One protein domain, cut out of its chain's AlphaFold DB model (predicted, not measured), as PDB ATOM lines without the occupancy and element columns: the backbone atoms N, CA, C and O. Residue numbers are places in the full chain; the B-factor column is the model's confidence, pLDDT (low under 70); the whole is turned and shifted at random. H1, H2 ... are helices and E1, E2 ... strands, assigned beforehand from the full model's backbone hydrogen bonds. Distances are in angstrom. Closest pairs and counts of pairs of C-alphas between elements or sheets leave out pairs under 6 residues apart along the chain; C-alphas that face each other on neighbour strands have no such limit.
ATOM      1  N   TRP A  11     -27.089  53.085 104.521       91.62
ATOM      2  CA  TRP A  11     -28.088  53.977 103.926       91.62
ATOM      3  C   TRP A  11     -29.322  53.163 103.548       91.62
ATOM      4  O   TRP A  11     -29.203  52.225 102.761       91.62
ATOM      5  N   ASP A  12     -30.482  53.558 104.059       90.88
ATOM      6  CA  ASP A  12     -31.767  52.913 103.795       90.88
ATOM      7  C   ASP A  12     -32.670  53.849 102.983       90.88
ATOM      8  O   ASP A  12     -32.791  55.031 103.303       90.88
ATOM      9  N   THR A  13     -33.328  53.335 101.940       91.44
ATOM     10  CA  THR A  13     -34.355  54.089 101.200       91.44
ATOM     11  C   THR A  13     -35.603  54.231 102.073       91.44
ATOM     12  O   THR A  13     -36.229  53.233 102.430       91.44
ATOM     13  N   ILE A  14     -35.965  55.471 102.418       86.56
ATOM     14  CA  ILE A  14     -37.147  55.781 103.239       86.56
ATOM     15  C   ILE A  14     -38.371  56.135 102.398       86.56
ATOM     16  O   ILE A  14     -39.502  55.959 102.844       86.56
ATOM     17  N   THR A  15     -38.149  56.647 101.190       86.50
ATOM     18  CA  THR A  15     -39.193  56.902 100.203       86.50
ATOM     19  C   THR A  15     -38.570  57.018  98.817       86.50
ATOM     20  O   THR A  15     -37.379  57.307  98.692       86.50
ATOM     21  N   THR A  16     -39.389  56.831  97.793       88.75
ATOM     22  CA  THR A  16     -39.017  57.043  96.396       88.75
ATOM     23  C   THR A  16     -39.943  58.103  95.827       88.75
ATOM     24  O   THR A  16     -41.166  57.996  95.928       88.75
ATOM     25  N   ILE A  17     -39.354  59.150  95.261       84.69
ATOM     26  CA  ILE A  17     -40.067  60.181  94.518       84.69
ATOM     27  C   ILE A  17     -40.101  59.720  93.066       84.69
ATOM     28  O   ILE A  17     -39.053  59.465  92.473       84.69
ATOM     29  N   THR A  18     -41.302  59.604  92.509       87.75
ATOM     30  CA  THR A  18     -41.508  59.278  91.098       87.75
ATOM     31  C   THR A  18     -42.219  60.437  90.435       87.75
ATOM     32  O   THR A  18     -43.235  60.914  90.944       87.75
ATOM     33  N   GLN A  19     -41.692  60.866  89.297       83.62
ATOM     34  CA  GLN A  19     -42.261  61.938  88.497       83.62
ATOM     35  C   GLN A  19     -42.402  61.475  87.050       83.62
ATOM     36  O   GLN A  19     -41.684  60.588  86.597       83.62
ATOM     37  N   HIS A  20     -43.399  62.000  86.347       84.69
ATOM     38  CA  HIS A  20     -43.549  61.810  84.909       84.69
ATOM     39  C   HIS A  20     -43.393  63.178  84.262       84.69
ATOM     40  O   HIS A  20     -44.300  64.007  84.379       84.69
ATOM     41  N   ASN A  21     -42.251  63.406  83.620       78.00
ATOM     42  CA  ASN A  21     -42.018  64.637  82.879       78.00
ATOM     43  C   ASN A  21     -42.666  64.502  81.516       78.00
ATOM     44  O   ASN A  21     -42.513  63.487  80.834       78.00
ATOM     45  N   ASN A  22     -43.425  65.523  81.147       75.00
ATOM     46  CA  ASN A  22     -44.064  65.601  79.851       75.00
ATOM     47  C   ASN A  22     -43.647  66.907  79.205       75.00
ATOM     48  O   ASN A  22     -43.640  67.942  79.862       75.00
ATOM     49  N   ILE A  23     -43.464  66.855  77.893       71.31
ATOM     50  CA  ILE A  23     -43.249  68.039  77.078       71.31
ATOM     51  C   ILE A  23     -44.497  68.911  77.115       71.31
ATOM     52  O   ILE A  23     -45.555  68.513  76.613       71.31
ATOM     53  N   ILE A  24     -44.362  70.128  77.645       65.00
ATOM     54  CA  ILE A  24     -45.445  71.109  77.622       65.00
ATOM     55  C   ILE A  24     -45.236  72.109  76.472       65.00
ATOM     56  O   ILE A  24     -44.205  72.782  76.396       65.00
ATOM     57  N   PRO A  25     -46.201  72.235  75.533       60.72
ATOM     58  CA  PRO A  25     -46.114  73.214  74.457       60.72
ATOM     59  C   PRO A  25     -46.434  74.624  74.974       60.72
ATOM     60  O   PRO A  25     -47.598  75.024  75.050       60.72
ATOM     61  N   GLY A  26     -45.399  75.396  75.302       56.88
ATOM     62  CA  GLY A  26     -45.494  76.823  75.623       56.88
ATOM     63  C   GLY A  26     -44.933  77.192  76.999       56.88
ATOM     64  O   GLY A  26     -44.589  76.313  77.781       56.88
ATOM     65  N   PRO A  27     -44.820  78.496  77.307       55.06
ATOM     66  CA  PRO A  27     -44.227  78.942  78.559       55.06
ATOM     67  C   PRO A  27     -45.175  78.669  79.731       55.06
ATOM     68  O   PRO A  27     -46.249  79.271  79.835       55.06
ATOM     69  N   LEU A  28     -44.755  77.791  80.637       56.69
ATOM     70  CA  LEU A  28     -45.341  77.642  81.961       56.69
ATOM     71  C   LEU A  28     -44.463  78.341  83.003       56.69
ATOM     72  O   LEU A  28     -43.243  78.327  82.929       56.69
ATOM     73  N   SER A  29     -45.098  78.975  83.990       55.97
ATOM     74  CA  SER A  29     -44.409  79.552  85.149       55.97
ATOM     75  C   SER A  29     -45.029  78.976  86.414       55.97
ATOM     76  O   SER A  29     -46.082  79.419  86.873       55.97
ATOM     77  N   TRP A  30     -44.382  77.943  86.947       60.12
ATOM     78  CA  TRP A  30     -44.700  77.336  88.235       60.12
ATOM     79  C   TRP A  30     -43.528  77.642  89.147       60.12
ATOM     80  O   TRP A  30     -42.513  76.964  89.095       60.12
ATOM     81  N   ASN A  31     -43.629  78.709  89.929       55.12
ATOM     82  CA  ASN A  31     -42.436  79.217  90.604       55.12
ATOM     83  C   ASN A  31     -42.115  78.462  91.899       55.12
ATOM     84  O   ASN A  31     -40.973  78.513  92.334       55.12
ATOM     85  N   ASP A  32     -43.071  77.719  92.475       58.91
ATOM     86  CA  ASP A  32     -42.862  76.962  93.712       58.91
ATOM     87  C   ASP A  32     -43.793  75.744  93.808       58.91
ATOM     88  O   ASP A  32     -45.018  75.873  93.748       58.91
ATOM     89  N   GLN A  33     -43.217  74.558  94.034       59.78
ATOM     90  CA  GLN A  33     -43.951  73.384  94.503       59.78
ATOM     91  C   GLN A  33     -43.501  73.032  95.929       59.78
ATOM     92  O   GLN A  33     -42.361  73.243  96.335       59.78
ATOM     93  N   THR A  34     -44.417  72.526  96.751       60.50
ATOM     94  CA  THR A  34     -44.091  72.122  98.127       60.50
ATOM     95  C   THR A  34     -44.369  70.641  98.296       60.50
ATOM     96  O   THR A  34     -45.514  70.210  98.168       60.50
ATOM     97  N   ILE A  35     -43.332  69.866  98.624       63.19
ATOM     98  CA  ILE A  35     -43.476  68.454  98.981       63.19
ATOM     99  C   ILE A  35     -43.495  68.361 100.507       63.19
ATOM    100  O   ILE A  35     -42.508  68.633 101.189       63.19
ATOM    101  N   LEU A  36     -44.648  67.979 101.055       64.81
ATOM    102  CA  LEU A  36     -44.837  67.837 102.495       64.81
ATOM    103  C   LEU A  36     -44.476  66.414 102.933       64.81
ATOM    104  O   LEU A  36     -45.224  65.467 102.689       64.81
ATOM    105  N   GLY A  37     -43.339  66.274 103.611       67.88
ATOM    106  CA  GLY A  37     -42.944  65.063 104.330       67.88
ATOM    107  C   GLY A  37     -42.935  65.306 105.840       67.88
ATOM    108  O   GLY A  37     -42.702  66.422 106.290       67.88
ATOM    109  N   ARG A  38     -43.189  64.265 106.639       77.25
ATOM    110  CA  ARG A  38     -43.006  64.297 108.099       77.25
ATOM    111  C   ARG A  38     -42.280  63.041 108.541       77.25
ATOM    112  O   ARG A  38     -42.818  61.944 108.390       77.25
ATOM    113  N   LEU A  39     -41.096  63.199 109.124       80.31
ATOM    114  CA  LEU A  39     -40.326  62.079 109.653       80.31
ATOM    115  C   LEU A  39     -40.594  61.919 111.149       80.31
ATOM    116  O   LEU A  39     -40.470  62.862 111.925       80.31
ATOM    117  N   LYS A  40     -40.924  60.698 111.566       87.62
ATOM    118  CA  LYS A  40     -41.031  60.330 112.980       87.62
ATOM    119  C   LYS A  40     -40.113  59.157 113.259       87.62
ATOM    120  O   LYS A  40     -40.169  58.161 112.542       87.62
ATOM    121  N   ILE A  41     -39.325  59.263 114.322       88.38
ATOM    122  CA  ILE A  41     -38.435  58.193 114.774       88.38
ATOM    123  C   ILE A  41     -38.954  57.669 116.106       88.38
ATOM    124  O   ILE A  41     -39.269  58.446 117.014       88.38
ATOM    125  N   PHE A  42     -39.047  56.345 116.203       90.81
ATOM    126  CA  PHE A  42     -39.471  55.632 117.399       90.81
ATOM    127  C   PHE A  42     -38.347  54.721 117.884       90.81
ATOM    128  O   PHE A  42     -37.726  54.019 117.089       90.81
ATOM    129  N   ASP A  43     -38.130  54.727 119.192       89.50
ATOM    130  CA  ASP A  43     -37.313  53.758 119.912       89.50
ATOM    131  C   ASP A  43     -38.269  52.863 120.714       89.50
ATOM    132  O   ASP A  43     -38.900  53.282 121.693       89.50
ATOM    133  N   GLY A  44     -38.502  51.659 120.190       89.69
ATOM    134  CA  GLY A  44     -39.606  50.806 120.618       89.69
ATOM    135  C   GLY A  44     -40.960  51.503 120.431       89.69
ATOM    136  O   GLY A  44     -41.348  51.852 119.319       89.69
ATOM    137  N   ALA A  45     -41.693  51.698 121.530       92.44
ATOM    138  CA  ALA A  45     -42.989  52.387 121.529       92.44
ATOM    139  C   ALA A  45     -42.879  53.909 121.746       92.44
ATOM    140  O   ALA A  45     -43.876  54.625 121.628       92.44
ATOM    141  N   THR A  46     -41.691  54.419 122.076       92.56
ATOM    142  CA  THR A  46     -41.492  55.826 122.430       92.56
ATOM    143  C   THR A  46     -41.075  56.619 121.203       92.56
ATOM    144  O   THR A  46     -40.087  56.299 120.550       92.56
ATOM    145  N   LYS A  47     -41.800  57.697 120.894       93.94
ATOM    146  CA  LYS A  47     -41.385  58.644 119.855       93.94
ATOM    147  C   LYS A  47     -40.220  59.488 120.373       93.94
ATOM    148  O   LYS A  47     -40.391  60.224 121.341       93.94
ATOM    149  N   VAL A  48     -39.077  59.401 119.703       92.38
ATOM    150  CA  VAL A  48     -37.825  60.076 120.086       92.38
ATOM    151  C   VAL A  48     -37.458  61.236 119.160       92.38
ATOM    152  O   VAL A  48     -36.716  62.127 119.566       92.38
ATOM    153  N   ALA A  49     -38.022  61.282 117.948       88.44
ATOM    154  CA  ALA A  49     -37.927  62.439 117.059       88.44
ATOM    155  C   ALA A  49     -39.217  62.640 116.255       88.44
ATOM    156  O   ALA A  49     -39.931  61.683 115.939       88.44
ATOM    157  N   ASP A  50     -39.515  63.894 115.929       87.56
ATOM    158  CA  ASP A  50     -40.681  64.297 115.146       87.56
ATOM    159  C   ASP A  50     -40.329  65.555 114.354       87.56
ATOM    160  O   ASP A  50     -40.426  66.668 114.869       87.56
ATOM    161  N   GLU A  51     -39.858  65.355 113.127       76.56
ATOM    162  CA  GLU A  51     -39.448  66.442 112.252       76.56
ATOM    163  C   GLU A  51     -40.663  66.960 111.483       76.56
ATOM    164  O   GLU A  51     -41.298  66.229 110.715       76.56
ATOM    165  N   LEU A  52     -40.994  68.225 111.735       68.94
ATOM    166  CA  LEU A  52     -42.118  68.935 111.129       68.94
ATOM    167  C   LEU A  52     -41.677  69.814 109.954       68.94
ATOM    168  O   LEU A  52     -42.525  70.485 109.360       68.94
ATOM    169  N   ALA A  53     -40.376  69.844 109.642       65.06
ATOM    170  CA  ALA A  53     -39.828  70.638 108.560       65.06
ATOM    171  C   ALA A  53     -40.559  70.347 107.248       65.06
ATOM    172  O   ALA A  53     -40.593  69.229 106.737       65.06
ATOM    173  N   THR A  54     -41.147  71.407 106.706       63.00
ATOM    174  CA  THR A  54     -41.674  71.417 105.350       63.00
ATOM    175  C   THR A  54     -40.514  71.581 104.396       63.00
ATOM    176  O   THR A  54     -39.720  72.509 104.561       63.00
ATOM    177  N   GLN A  55     -40.441  70.705 103.395       64.88
ATOM    178  CA  GLN A  55     -39.395  70.791 102.404       64.88
ATOM    179  C   GLN A  55     -39.878  71.544 101.168       64.88
ATOM    180  O   GLN A  55     -40.792  71.113 100.464       64.88
ATOM    181  N   VAL A  56     -39.266  72.703 100.921       63.03
ATOM    182  CA  VAL A  56     -39.582  73.527  99.753       63.03
ATOM    183  C   VAL A  56     -38.707  73.066  98.593       63.03
ATOM    184  O   VAL A  56     -37.475  73.064  98.677       63.03
ATOM    185  N   VAL A  57     -39.346  72.636  97.512       63.78
ATOM    186  CA  VAL A  57     -38.665  72.233  96.284       63.78
ATOM    187  C   VAL A  57     -39.111  73.202  95.205       63.78
ATOM    188  O   VAL A  57     -40.208  73.089  94.667       63.78
ATOM    189  N   SER A  58     -38.265  74.181  94.900       66.31
ATOM    190  CA  SER A  58     -38.561  75.081  93.792       66.31
ATOM    191  C   SER A  58     -38.245  74.344  92.498       66.31
ATOM    192  O   SER A  58     -37.144  73.821  92.308       66.31
ATOM    193  N   PHE A  59     -39.245  74.274  91.637       66.88
ATOM    194  CA  PHE A  59     -39.152  73.697  90.310       66.88
ATOM    195  C   PHE A  59     -39.038  74.840  89.314       66.88
ATOM    196  O   PHE A  59     -39.723  75.850  89.463       66.88
ATOM    197  N   VAL A  60     -38.166  74.691  88.327       65.12
ATOM    198  CA  VAL A  60     -38.151  75.576  87.170       65.12
ATOM    199  C   VAL A  60     -38.271  74.683  85.951       65.12
ATOM    200  O   VAL A  60     -37.329  73.980  85.594       65.12
ATOM    201  N   GLU A  61     -39.451  74.716  85.345       64.06
ATOM    202  CA  GLU A  61     -39.672  74.126  84.031       64.06
ATOM    203  C   GLU A  61     -38.889  74.944  83.008       64.06
ATOM    204  O   GLU A  61     -38.988  76.180  82.989       64.06
ATOM    205  N   THR A  62     -38.093  74.278  82.175       60.59
ATOM    206  CA  THR A  62     -37.478  74.965  81.036       60.59
ATOM    207  C   THR A  62     -38.517  75.021  79.929       60.59
ATOM    208  O   THR A  62     -39.042  73.994  79.509       60.59
ATOM    209  N   ASP A  63     -38.835  76.215  79.434       57.81
ATOM    210  CA  ASP A  63     -39.735  76.323  78.300       57.81
ATOM    211  C   ASP A  63     -39.101  75.652  77.076       57.81
ATOM    212  O   ASP A  63     -38.029  76.027  76.603       57.81
ATOM    213  N   ASN A  64     -39.798  74.672  76.503       58.34
ATOM    214  CA  ASN A  64     -39.422  74.075  75.222       58.34
ATOM    215  C   ASN A  64     -39.798  75.025  74.073       58.34
ATOM    216  O   ASN A  64     -40.562  74.653  73.175       58.34
ATOM    217  N   ASN A  65     -39.353  76.284  74.160       51.50
ATOM    218  CA  ASN A  65     -39.797  77.421  73.361       51.50
ATOM    219  C   ASN A  65     -39.399  77.211  71.893       51.50
ATOM    220  O   ASN A  65     -38.357  77.664  71.430       51.50
ATOM    221  N   GLY A  66     -40.224  76.430  71.194       49.94
ATOM    222  CA  GLY A  66     -39.806  75.689  70.013       49.94
ATOM    223  C   GLY A  66     -40.820  74.704  69.457       49.94
ATOM    224  O   GLY A  66     -40.925  74.533  68.242       49.94
ATOM    225  N   PHE A  67     -41.646  74.112  70.322       50.91
ATOM    226  CA  PHE A  67     -42.786  73.312  69.881       50.91
ATOM    227  C   PHE A  67     -43.948  74.190  69.421       50.91
ATOM    228  O   PHE A  67     -44.907  74.438  70.153       50.91
ATOM    229  N   VAL A  68     -43.895  74.638  68.171       45.97
ATOM    230  CA  VAL A  68     -45.033  75.289  67.517       45.97
ATOM    231  C   VAL A  68     -45.888  74.231  66.808       45.97
ATOM    232  O   VAL A  68     -45.873  74.093  65.592       45.97
ATOM    233  N   GLY A  69     -46.676  73.477  67.576       42.19
ATOM    234  CA  GLY A  69     -47.753  72.638  67.035       42.19
ATOM    235  C   GLY A  69     -47.352  71.283  66.421       42.19
ATOM    236  O   GLY A  69     -46.188  70.913  66.303       42.19
ATOM    237  N   GLY A  70     -48.390  70.502  66.102       41.19
ATOM    238  CA  GLY A  70     -48.353  69.051  65.915       41.19
ATOM    239  C   GLY A  70     -47.319  68.515  64.921       41.19
ATOM    240  O   GLY A  70     -47.404  68.760  63.720       41.19
ATOM    241  N   GLY A  71     -46.415  67.677  65.434       51.75
ATOM    242  CA  GLY A  71     -45.594  66.760  64.638       51.75
ATOM    243  C   GLY A  71     -44.239  67.290  64.166       51.75
ATOM    244  O   GLY A  71     -43.626  66.644  63.316       51.75
ATOM    245  N   GLN A  72     -43.754  68.428  64.672       50.06
ATOM    246  CA  GLN A  72     -42.412  68.912  64.333       50.06
ATOM    247  C   GLN A  72     -41.324  68.300  65.224       50.06
ATOM    248  O   GLN A  72     -41.534  68.026  66.404       50.06
ATOM    249  N   VAL A  73     -40.164  68.054  64.607       53.84
ATOM    250  CA  VAL A  73     -38.963  67.495  65.239       53.84
ATOM    251  C   VAL A  73     -38.443  68.483  66.295       53.84
ATOM    252  O   VAL A  73     -38.330  69.664  65.968       53.84
ATOM    253  N   PRO A  74     -38.104  68.019  67.512       57.38
ATOM    254  CA  PRO A  74     -37.388  68.789  68.530       57.38
ATOM    255  C   PRO A  74     -36.269  69.666  67.955       57.38
ATOM    256  O   PRO A  74     -35.376  69.133  67.296       57.38
ATOM    257  N   ASP A  75     -36.274  70.978  68.220       56.44
ATOM    258  CA  ASP A  75     -35.093  71.824  68.012       56.44
ATOM    259  C   ASP A  75     -34.300  71.916  69.332       56.44
ATOM    260  O   ASP A  75     -34.671  72.671  70.234       56.44
ATOM    261  N   PRO A  76     -33.202  71.151  69.484       51.34
ATOM    262  CA  PRO A  76     -32.401  71.138  70.706       51.34
ATOM    263  C   PRO A  76     -31.611  72.440  70.928       51.34
ATOM    264  O   PRO A  76     -30.955  72.580  71.958       51.34
ATOM    265  N   THR A  77     -31.630  73.392  69.986       55.22
ATOM    266  CA  THR A  77     -30.965  74.698  70.145       55.22
ATOM    267  C   THR A  77     -31.787  75.702  70.956       55.22
ATOM    268  O   THR A  77     -31.279  76.772  71.294       55.22
ATOM    269  N   GLN A  78     -33.030  75.354  71.302       61.44
ATOM    270  CA  GLN A  78     -33.960  76.226  72.020       61.44
ATOM    271  C   GLN A  78     -33.997  75.990  73.537       61.44
ATOM    272  O   GLN A  78     -34.574  76.801  74.257       61.44
ATOM    273  N   CYS A  79     -33.305  74.968  74.051       65.50
ATOM    274  CA  CYS A  79     -33.087  74.817  75.489       65.50
ATOM    275  C   CYS A  79     -31.937  75.741  75.920       65.50
ATOM    276  O   CYS A  79     -30.763  75.462  75.672       65.50
ATOM    277  N   SER A  80     -32.258  76.866  76.560       60.53
ATOM    278  CA  SER A  80     -31.243  77.828  77.024       60.53
ATOM    279  C   SER A  80     -30.471  77.367  78.276       60.53
ATOM    280  O   SER A  80     -29.445  77.961  78.621       60.53
ATOM    281  N   GLY A  81     -30.948  76.313  78.949       64.88
ATOM    282  CA  GLY A  81     -30.397  75.775  80.193       64.88
ATOM    283  C   GLY A  81     -29.436  74.583  80.026       64.88
ATOM    284  O   GLY A  81     -29.241  74.065  78.924       64.88
ATOM    285  N   PRO A  82     -28.803  74.129  81.125       71.62
ATOM    286  CA  PRO A  82     -27.982  72.922  81.121       71.62
ATOM    287  C   PRO A  82     -28.838  71.677  80.845       71.62
ATOM    288  O   PRO A  82     -29.839  71.469  81.516       71.62
ATOM    289  N   ASN A  83     -28.397  70.822  79.916       80.31
ATOM    290  CA  ASN A  83     -29.053  69.556  79.555       80.31
ATOM    291  C   ASN A  83     -28.081  68.364  79.750       80.31
ATOM    292  O   ASN A  83     -27.563  67.803  78.774       80.31
ATOM    293  N   PRO A  84     -27.685  68.049  81.000       88.25
ATOM    294  CA  PRO A  84     -26.685  67.020  81.292       88.25
ATOM    295  C   PRO A  84     -27.126  65.585  80.966       88.25
ATOM    296  O   PRO A  84     -26.265  64.755  80.656       88.25
ATOM    297  N   LEU A  85     -28.421  65.276  81.031       88.19
ATOM    298  CA  LEU A  85     -28.977  63.960  80.696       88.19
ATOM    299  C   LEU A  85     -29.168  63.796  79.190       88.19
ATOM    300  O   LEU A  85     -29.311  62.666  78.720       88.19
ATOM    301  N   LYS A  86     -29.074  64.895  78.429       85.50
ATOM    302  CA  LYS A  86     -29.240  64.925  76.972       85.50
ATOM    303  C   LYS A  86     -30.621  64.425  76.552       85.50
ATOM    304  O   LYS A  86     -30.747  63.809  75.489       85.50
ATOM    305  N   SER A  87     -31.630  64.669  77.388       82.50
ATOM    306  CA  SER A  87     -33.019  64.560  76.957       82.50
ATOM    307  C   SER A  87     -33.337  65.725  76.015       82.50
ATOM    308  O   SER A  87     -32.430  66.420  75.544       82.50
ATOM    309  N   GLN A  88     -34.606  65.939  75.684       77.75
ATOM    310  CA  GLN A  88     -34.959  67.048  74.816       77.75
ATOM    311  C   GLN A  88     -34.594  68.406  75.439       77.75
ATOM    312  O   GLN A  88     -33.726  69.081  74.890       77.75
ATOM    313  N   CYS A  89     -35.184  68.758  76.582       76.69
ATOM    314  CA  CYS A  89     -34.718  69.827  77.462       76.69
ATOM    315  C   CYS A  89     -34.879  69.335  78.901       76.69
ATOM    316  O   CYS A  89     -36.003  69.164  79.354       76.69
ATOM    317  N   ASP A  90     -33.775  69.081  79.604       81.12
ATOM    318  CA  ASP A  90     -33.863  68.630  80.994       81.12
ATOM    319  C   ASP A  90     -34.588  69.663  81.865       81.12
ATOM    320  O   ASP A  90     -34.273  70.859  81.857       81.12
ATOM    321  N   ASP A  91     -35.505  69.157  82.673       80.25
ATOM    322  CA  ASP A  91     -36.126  69.884  83.764       80.25
ATOM    323  C   ASP A  91     -35.163  69.969  84.947       80.25
ATOM    324  O   ASP A  91     -34.304  69.097  85.128       80.25
ATOM    325  N   PHE A  92     -35.289  71.001  85.790       80.31
ATOM    326  CA  PHE A  92     -34.482  71.066  87.004       80.31
ATOM    327  C   PHE A  92     -35.208  71.589  88.244       80.31
ATOM    328  O   PHE A  92     -36.007  72.526  88.232       80.31
ATOM    329  N   PHE A  93     -34.846  70.992  89.377       79.88
ATOM    330  CA  PHE A  93     -35.327  71.331  90.708       79.88
ATOM    331  C   PHE A  93     -34.182  71.900  91.522       79.88
ATOM    332  O   PHE A  93     -33.108  71.302  91.618       79.88
ATOM    333  N   THR A  94     -34.431  73.025  92.180       77.94
ATOM    334  CA  THR A  94     -33.530  73.533  93.209       77.94
ATOM    335  C   THR A  94     -34.011  73.047  94.567       77.94
ATOM    336  O   THR A  94     -35.082  73.416  95.055       77.94
ATOM    337  N   LEU A  95     -33.188  72.226  95.210       73.06
ATOM    338  CA  LEU A  95     -33.461  71.731  96.551       73.06
ATOM    339  C   LEU A  95     -33.038  72.802  97.560       73.06
ATOM    340  O   LEU A  95     -31.846  73.072  97.736       73.06
ATOM    341  N   THR A  96     -33.997  73.423  98.249       68.50
ATOM    342  CA  THR A  96     -33.661  74.333  99.353       68.50
ATOM    343  C   THR A  96     -33.210  73.491 100.549       68.50
ATOM    344  O   THR A  96     -34.003  72.797 101.157       68.50
ATOM    345  N   GLY A  97     -31.919  73.463 100.876       58.72
ATOM    346  CA  GLY A  97     -31.310  72.401 101.698       58.72
ATOM    347  C   GLY A  97     -31.871  72.112 103.105       58.72
ATOM    348  O   GLY A  97     -31.382  71.175 103.722       58.72
ATOM    349  N   ALA A  98     -32.867  72.845 103.620       60.53
ATOM    350  CA  ALA A  98     -33.359  72.773 105.000       60.53
ATOM    351  C   ALA A  98     -33.810  71.370 105.468       60.53
ATOM    352  O   ALA A  98     -33.516  70.985 106.592       60.53
ATOM    353  N   GLY A  99     -34.481  70.591 104.627       61.16
ATOM    354  CA  GLY A  99     -35.099  69.301 104.977       61.16
ATOM    355  C   GLY A  99     -34.241  68.081 104.670       61.16
ATOM    356  O   GLY A  99     -34.628  66.968 105.006       61.16
ATOM    357  N   PHE A 100     -33.062  68.285 104.076       73.62
ATOM    358  CA  PHE A 100     -32.005  67.272 104.012       73.62
ATOM    359  C   PHE A 100     -30.830  67.597 104.942       73.62
ATOM    360  O   PHE A 100     -29.822  66.888 104.921       73.62
ATOM    361  N   LEU A 101     -30.938  68.646 105.772       80.25
ATOM    362  CA  LEU A 101     -29.924  68.914 106.783       80.25
ATOM    363  C   LEU A 101     -29.886  67.768 107.800       80.25
ATOM    364  O   LEU A 101     -30.935  67.329 108.278       80.25
ATOM    365  N   PRO A 102     -28.684  67.301 108.173       85.81
ATOM    366  CA  PRO A 102     -28.550  66.357 109.262       85.81
ATOM    367  C   PRO A 102     -29.103  66.940 110.561       85.81
ATOM    368  O   PRO A 102     -28.901  68.119 110.862       85.81
ATOM    369  N   PHE A 103     -29.734  66.096 111.370       86.25
ATOM    370  CA  PHE A 103     -30.188  66.477 112.704       86.25
ATOM    371  C   PHE A 103     -29.888  65.383 113.722       86.25
ATOM    372  O   PHE A 103     -29.595  64.237 113.381       86.25
ATOM    373  N   MET A 104     -29.944  65.753 114.998       89.38
ATOM    374  CA  MET A 104     -29.701  64.836 116.102       89.38
ATOM    375  C   MET A 104     -30.968  64.557 116.903       89.38
ATOM    376  O   MET A 104     -31.803  65.440 117.081       89.38
ATOM    377  N   PHE A 105     -31.047  63.359 117.476       88.75
ATOM    378  CA  PHE A 105     -32.047  63.014 118.484       88.75
ATOM    379  C   PHE A 105     -31.431  62.181 119.616       88.75
ATOM    380  O   PHE A 105     -30.311  61.673 119.503       88.75
ATOM    381  N   MET A 106     -32.172  62.066 120.720       92.12
ATOM    382  CA  MET A 106     -31.804  61.259 121.883       92.12
ATOM    383  C   MET A 106     -32.703  60.025 121.948       92.12
ATOM    384  O   MET A 106     -33.924  60.166 121.908       92.12
ATOM    385  N   ALA A 107     -32.114  58.836 122.050       91.25
ATOM    386  CA  ALA A 107     -32.850  57.594 122.285       91.25
ATOM    387  C   ALA A 107     -33.345  57.496 123.742       91.25
ATOM    388  O   ALA A 107     -32.979  58.315 124.593       91.25
ATOM    389  N   VAL A 108     -34.182  56.497 124.050       90.81
ATOM    390  CA  VAL A 108     -34.780  56.323 125.391       90.81
ATOM    391  C   VAL A 108     -33.717  56.031 126.452       90.81
ATOM    392  O   VAL A 108     -33.861  56.439 127.603       90.81
ATOM    393  N   ASP A 109     -32.631  55.368 126.065       89.94
ATOM    394  CA  ASP A 109     -31.483  55.066 126.925       89.94
ATOM    395  C   ASP A 109     -30.540  56.266 127.153       89.94
ATOM    396  O   ASP A 109     -29.549  56.151 127.875       89.94
ATOM    397  N   GLY A 110     -30.838  57.425 126.554       88.31
ATOM    398  CA  GLY A 110     -30.018  58.630 126.644       88.31
ATOM    399  C   GLY A 110     -28.824  58.658 125.686       88.31
ATOM    400  O   GLY A 110     -27.998  59.566 125.786       88.31
ATOM    401  N   SER A 111     -28.710  57.716 124.747       87.69
ATOM    402  CA  SER A 111     -27.695  57.765 123.692       87.69
ATOM    403  C   SER A 111     -28.055  58.787 122.602       87.69
ATOM    404  O   SER A 111     -29.220  58.976 122.248       87.69
ATOM    405  N   ALA A 112     -27.040  59.485 122.081       88.75
ATOM    406  CA  ALA A 112     -27.203  60.505 121.047       88.75
ATOM    407  C   ALA A 112     -26.940  59.933 119.648       88.75
ATOM    408  O   ALA A 112     -25.897  59.315 119.404       88.75
ATOM    409  N   TRP A 113     -27.843  60.229 118.716       88.69
ATOM    410  CA  TRP A 113     -27.808  59.726 117.345       88.69
ATOM    411  C   TRP A 113     -27.851  60.871 116.337       88.69
ATOM    412  O   TRP A 113     -28.480  61.900 116.584       88.69
ATOM    413  N   LEU A 114     -27.165  60.683 115.213       89.38
ATOM    414  CA  LEU A 114     -27.160  61.569 114.056       89.38
ATOM    415  C   LEU A 114     -27.963  60.923 112.926       89.38
ATOM    416  O   LEU A 114     -27.727  59.763 112.581       89.38
ATOM    417  N   VAL A 115     -28.879  61.693 112.348       88.31
ATOM    418  CA  VAL A 115     -29.636  61.351 111.145       88.31
ATOM    419  C   VAL A 115     -29.071  62.156 109.988       88.31
ATOM    420  O   VAL A 115     -28.923  63.370 110.093       88.31
ATOM    421  N   GLU A 116     -28.776  61.483 108.885       89.06
ATOM    422  CA  GLU A 116     -28.306  62.093 107.645       89.06
ATOM    423  C   GLU A 116     -29.198  61.663 106.486       89.06
ATOM    424  O   GLU A 116     -29.735  60.552 106.486       89.06
ATOM    425  N   PHE A 117     -29.299  62.522 105.473       87.25
ATOM    426  CA  PHE A 117     -30.080  62.263 104.270       87.25
ATOM    427  C   PHE A 117     -29.240  62.408 103.012       87.25
ATOM    428  O   PHE A 117     -28.265  63.160 102.975       87.25
ATOM    429  N   ARG A 118     -29.653  61.707 101.961       87.44
ATOM    430  CA  ARG A 118     -29.158  61.927 100.602       87.44
ATOM    431  C   ARG A 118     -30.204  61.529  99.575       87.44
ATOM    432  O   ARG A 118     -31.094  60.729  99.866       87.44
ATOM    433  N   LEU A 119     -30.016  62.015  98.357       89.19
ATOM    434  CA  LEU A 119     -30.643  61.438  97.178       89.19
ATOM    435  C   LEU A 119     -29.752  60.321  96.626       89.19
ATOM    436  O   LEU A 119     -28.522  60.413  96.670       89.19
ATOM    437  N   ALA A 120     -30.365  59.247  96.147       92.06
ATOM    438  CA  ALA A 120     -29.667  58.095  95.593       92.06
ATOM    439  C   ALA A 120     -30.507  57.409  94.512       92.06
ATOM    440  O   ALA A 120     -31.660  57.768  94.288       92.06
ATOM    441  N   ASN A 121     -29.904  56.414  93.851       94.56
ATOM    442  CA  ASN A 121     -30.559  55.566  92.849       94.56
ATOM    443  C   ASN A 121     -31.342  56.373  91.804       94.56
ATOM    444  O   ASN A 121     -32.471  56.037  91.468       94.56
ATOM    445  N   LEU A 122     -30.733  57.461  91.326       94.06
ATOM    446  CA  LEU A 122     -31.348  58.355  90.360       94.06
ATOM    447  C   LEU A 122     -31.526  57.615  89.030       94.06
ATOM    448  O   LEU A 122     -30.554  57.133  88.446       94.06
ATOM    449  N   VAL A 123     -32.768  57.528  88.564       95.88
ATOM    450  CA  VAL A 123     -33.143  56.987  87.255       95.88
ATOM    451  C   VAL A 123     -33.696  58.131  86.429       95.88
ATOM    452  O   VAL A 123     -34.582  58.838  86.906       95.88
ATOM    453  N   ASN A 124     -33.154  58.304  85.219       94.56
ATOM    454  CA  ASN A 124     -33.458  59.432  84.331       94.56
ATOM    455  C   ASN A 124     -33.208  60.807  84.976       94.56
ATOM    456  O   ASN A 124     -33.673  61.825  84.495       94.56
ATOM    457  N   ALA A 125     -32.400  60.847  86.036       93.12
ATOM    458  CA  ALA A 125     -32.107  62.052  86.789       93.12
ATOM    459  C   ALA A 125     -30.618  62.136  87.151       93.12
ATOM    460  O   ALA A 125     -29.929  61.120  87.281       93.12
ATOM    461  N   ILE A 126     -30.111  63.353  87.344       92.50
ATOM    462  CA  ILE A 126     -28.745  63.608  87.814       92.50
ATOM    463  C   ILE A 126     -28.724  64.784  88.788       92.50
ATOM    464  O   ILE A 126     -29.343  65.816  88.555       92.50
ATOM    465  N   GLN A 127     -27.977  64.650  89.880       90.38
ATOM    466  CA  GLN A 127     -27.771  65.734  90.835       90.38
ATOM    467  C   GLN A 127     -26.409  66.400  90.609       90.38
ATOM    468  O   GLN A 127     -25.374  65.732  90.630       90.38
ATOM    469  N   ILE A 128     -26.400  67.726  90.454       87.31
ATOM    470  CA  ILE A 128     -25.190  68.552  90.375       87.31
ATOM    471  C   ILE A 128     -25.299  69.657  91.430       87.31
ATOM    472  O   ILE A 128     -26.067  70.609  91.298       87.31
ATOM    473  N   GLY A 129     -24.533  69.526  92.516       85.56
ATOM    474  CA  GLY A 129     -24.676  70.408  93.675       85.56
ATOM    475  C   GLY A 129     -26.073  70.289  94.295       85.56
ATOM    476  O   GLY A 129     -26.506  69.192  94.646       85.56
ATOM    477  N   ASN A 130     -26.779  71.416  94.414       81.31
ATOM    478  CA  ASN A 130     -28.144  71.472  94.961       81.31
ATOM    479  C   ASN A 130     -29.237  71.426  93.882       81.31
ATOM    480  O   ASN A 130     -30.413  71.618  94.198       81.31
ATOM    481  N   VAL A 131     -28.851  71.206  92.625       83.44
ATOM    482  CA  VAL A 131     -29.778  71.126  91.499       83.44
ATOM    483  C   VAL A 131     -29.935  69.668  91.092       83.44
ATOM    484  O   VAL A 131     -28.945  68.962  90.885       83.44
ATOM    485  N   LEU A 132     -31.181  69.220  91.003       87.25
ATOM    486  CA  LEU A 132     -31.560  67.923  90.463       87.25
ATOM    487  C   LEU A 132     -32.107  68.148  89.057       87.25
ATOM    488  O   LEU A 132     -33.091  68.859  88.916       87.25
ATOM    489  N   PHE A 133     -31.472  67.560  88.053       88.25
ATOM    490  CA  PHE A 133     -31.951  67.545  86.676       88.25
ATOM    491  C   PHE A 133     -32.714  66.250  86.422       88.25
ATOM    492  O   PHE A 133     -32.290  65.196  86.911       88.25
ATOM    493  N   THR A 134     -33.792  66.318  85.652       89.25
ATOM    494  CA  THR A 134     -34.627  65.177  85.266       89.25
ATOM    495  C   THR A 134     -34.859  65.172  83.761       89.25
ATOM    496  O   THR A 134     -34.901  66.226  83.128       89.25
ATOM    497  N   ALA A 135     -34.948  63.983  83.170       88.44
ATOM    498  CA  ALA A 135     -35.037  63.849  81.727       88.44
ATOM    499  C   ALA A 135     -36.475  64.072  81.256       88.44
ATOM    500  O   ALA A 135     -37.433  63.559  81.839       88.44
ATOM    501  N   GLU A 136     -36.603  64.796  80.155       82.81
ATOM    502  CA  GLU A 136     -37.870  65.078  79.498       82.81
ATOM    503  C   GLU A 136     -38.477  63.832  78.829       82.81
ATOM    504  O   GLU A 136     -37.744  62.947  78.377       82.81
ATOM    505  N   ASP A 137     -39.816  63.781  78.746       83.19
ATOM    506  CA  ASP A 137     -40.604  62.670  78.164       83.19
ATOM    507  C   ASP A 137     -40.266  61.303  78.787       83.19
ATOM    508  O   ASP A 137     -40.188  60.257  78.135       83.19
ATOM    509  N   SER A 138     -39.997  61.319  80.092       87.00
ATOM    510  CA  SER A 138     -39.548  60.148  80.824       87.00
ATOM    511  C   SER A 138     -40.182  60.068  82.210       87.00
ATOM    512  O   SER A 138     -40.702  61.036  82.767       87.00
ATOM    513  N   THR A 139     -40.184  58.857  82.763       90.88
ATOM    514  CA  THR A 139     -40.478  58.658  84.180       90.88
ATOM    515  C   THR A 139     -39.174  58.674  84.954       90.88
ATOM    516  O   THR A 139     -38.343  57.779  84.777       90.88
ATOM    517  N   ASP A 140     -39.027  59.647  85.842       90.94
ATOM    518  CA  ASP A 140     -37.890  59.734  86.747       90.94
ATOM    519  C   ASP A 140     -38.201  59.050  88.067       90.94
ATOM    520  O   ASP A 140     -39.338  59.040  88.552       90.94
ATOM    521  N   SER A 141     -37.157  58.503  88.678       92.69
ATOM    522  CA  SER A 141     -37.229  57.930  90.015       92.69
ATOM    523  C   SER A 141     -36.016  58.360  90.819       92.69
ATOM    524  O   SER A 141     -34.879  58.166  90.390       92.69
ATOM    525  N   ILE A 142     -36.257  58.919  92.003       91.25
ATOM    526  CA  ILE A 142     -35.217  59.339  92.940       91.25
ATOM    527  C   ILE A 142     -35.509  58.728  94.307       91.25
ATOM    528  O   ILE A 142     -36.561  58.979  94.897       91.25
ATOM    529  N   ASP A 143     -34.560  57.970  94.849       91.25
ATOM    530  CA  ASP A 143     -34.657  57.491  96.223       91.25
ATOM    531  C   ASP A 143     -34.196  58.573  97.193       91.25
ATOM    532  O   ASP A 143     -33.089  59.108  97.085       91.25
ATOM    533  N   VAL A 144     -35.013  58.825  98.210       86.69
ATOM    534  CA  VAL A 144     -34.576  59.519  99.414       86.69
ATOM    535  C   VAL A 144     -34.058  58.470 100.383       86.69
ATOM    536  O   VAL A 144     -34.807  57.608 100.853       86.69
ATOM    537  N   GLN A 145     -32.769  58.554 100.694       90.50
ATOM    538  CA  GLN A 145     -32.123  57.664 101.643       90.50
ATOM    539  C   GLN A 145     -31.816  58.372 102.952       90.50
ATOM    540  O   GLN A 145     -31.450  59.547 102.976       90.50
ATOM    541  N   MET A 146     -31.923  57.614 104.036       90.19
ATOM    542  CA  MET A 146     -31.590  58.030 105.386       90.19
ATOM    543  C   MET A 146     -30.531  57.096 105.959       90.19
ATOM    544  O   MET A 146     -30.549  55.890 105.715       90.19
ATOM    545  N   ARG A 147     -29.622  57.650 106.755       90.81
ATOM    546  CA  ARG A 147     -28.693  56.885 107.584       90.81
ATOM    547  C   ARG A 147     -28.763  57.386 109.017       90.81
ATOM    548  O   ARG A 147     -28.779  58.591 109.251       90.81
ATOM    549  N   ILE A 148     -28.760  56.453 109.970       89.88
ATOM    550  CA  ILE A 148     -28.704  56.748 111.405       89.88
ATOM    551  C   ILE A 148     -27.390  56.198 111.969       89.88
ATOM    552  O   ILE A 148     -27.095  55.010 111.827       89.88
ATOM    553  N   THR A 149     -26.592  57.059 112.602       89.50
ATOM    554  CA  THR A 149     -25.303  56.689 113.211       89.50
ATOM    555  C   THR A 149     -25.192  57.184 114.653       89.50
ATOM    556  O   THR A 149     -25.749  58.232 114.991       89.50
ATOM    557  N   PRO A 150     -24.480  56.464 115.541       87.06
ATOM    558  CA  PRO A 150     -24.185  56.978 116.872       87.06
ATOM    559  C   PRO A 150     -23.322  58.235 116.766       87.06
ATOM    560  O   PRO A 150     -22.301  58.220 116.073       87.06
ATOM    561  N   LYS A 151     -23.639  59.288 117.529       76.19
ATOM    562  CA  LYS A 151     -22.845  60.533 117.555       76.19
ATOM    563  C   LYS A 151     -21.361  60.276 117.872       76.19
ATOM    564  O   LYS A 151     -20.483  60.972 117.373       76.19
ATOM    565  N   GLY A 152     -21.073  59.244 118.669       63.69
ATOM    566  CA  GLY A 152     -19.711  58.844 119.041       63.69
ATOM    567  C   GLY A 152     -18.856  58.269 117.902       63.69
ATOM    568  O   GLY A 152     -17.653  58.119 118.079       63.69
ATOM    569  N   THR A 153     -19.442  57.941 116.743       55.00
ATOM    570  CA  THR A 153     -18.698  57.392 115.590       55.00
ATOM    571  C   THR A 153     -18.146  58.453 114.638       55.00
ATOM    572  O   THR A 153     -17.218  58.172 113.880       55.00
ATOM    573  N   THR A 154     -18.626  59.698 114.714       54.25
ATOM    574  CA  THR A 154     -17.891  60.843 114.162       54.25
ATOM    575  C   THR A 154     -16.733  61.152 115.103       54.25
ATOM    576  O   THR A 154     -16.939  61.757 116.149       54.25
ATOM    577  N   ASN A 155     -15.532  60.685 114.752       43.75
ATOM    578  CA  ASN A 155     -14.280  60.868 115.494       43.75
ATOM    579  C   ASN A 155     -13.959  62.353 115.764       43.75
ATOM    580  O   ASN A 155     -13.114  62.952 115.102       43.75
TER     581      ASN A 155
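Overview. This is residues 11 to 155 of the 185 residues of a protein of uncultured bacterium CSL11 (UniProt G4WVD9). A long, slender sandwich of two strongly twisted sheets partly face to face, E2, E5, E6, E10, E9 and E1, E11, E8, E7, with the hairpin E3 and E4 beside E7 at one end and a long loop, residues 61 to 90, at the other. The second sheet is curled like part of a barrel, and the one short helix, H1, grazes both sheets. The printed part has 145 residues, with one named helix and eleven named strands in the order E1, E2, E3, E4, E5, E6, H1, E7, E8, E9, E10, E11; of the 74 residues in named elements 70 are in strands, the class mostly strand, and both sheets, in the strand orders given, are antiparallel. It is loose, with a radius of gyration of the C-alphas of 19.2 A, and a rod spanning 65 by 27 by 20 A.

Along the chain. E1, residues 12 to 20, begins at C-alpha 12 (-31.767, 52.913, 103.795) and is 24.0 A long. E2 is residues 33 to 35, E3 residues 39 to 43, E4 residues 46 to 51, and E5 residues 55 to 60, 16.0 A. E6 is residues 91 to 95, with C-alpha 91 at (-36.126, 69.884, 83.764). H1 is residues 97 to 100 and E7 residues 103 to 106. E8, residues 112 to 123, is 34.5 A long. E9 is residues 125 to 128 and E10 residues 131 to 134. E11, residues 139 to 150, is 36.6 A long and ends at C-alpha 150 (-24.185, 56.978, 116.872).

Arrangement. The parts of the two sheets that face each other are 9.5 A centre to centre, with planes 14 degrees apart. Inner strand E11 is antiparallel to E1, with N 17 and O 142 2.8 A apart, and to E8, with N 116 and O 147 2.9 A apart. The hairpin E7 and E8 has N 115 and O 103 at 2.8 A. In the other sheet the pairing of E5 is staggered: residues 55 to 57 pair with E2, N 57 and O 33 at 3.3 A, and residues 57 to 60 with E6, N 94 and O 58 at 2.8 A. E6 and E10 have N 93 and O 132 at 2.8 A; the hairpin E9 and E10 has N 133 and O 126 at 2.8 A. The hairpin E3 and E4 has N 51 and O 39 at 2.8 A, and the closest C-alphas of E4 and E7, Ala 49 and Phe 105, are 6.1 A apart. H1 is too short for an O i to N i+4 pair; its one O i to N i+3 pair is within range. E3 and E11 are apart.

Size, cuts and confidence. The C-alphas of Gln 72 and Asp 109, the two farthest apart, are 65.0 A apart. The printed part has no cut. The links E1 to E2, 12 residues, and E5 to E6, 30 residues, are long. The mean pLDDT of the printed part is 76.5; residues 24 to 37, 52 to 81, 96 to 99 and 152 to 155 are under 70.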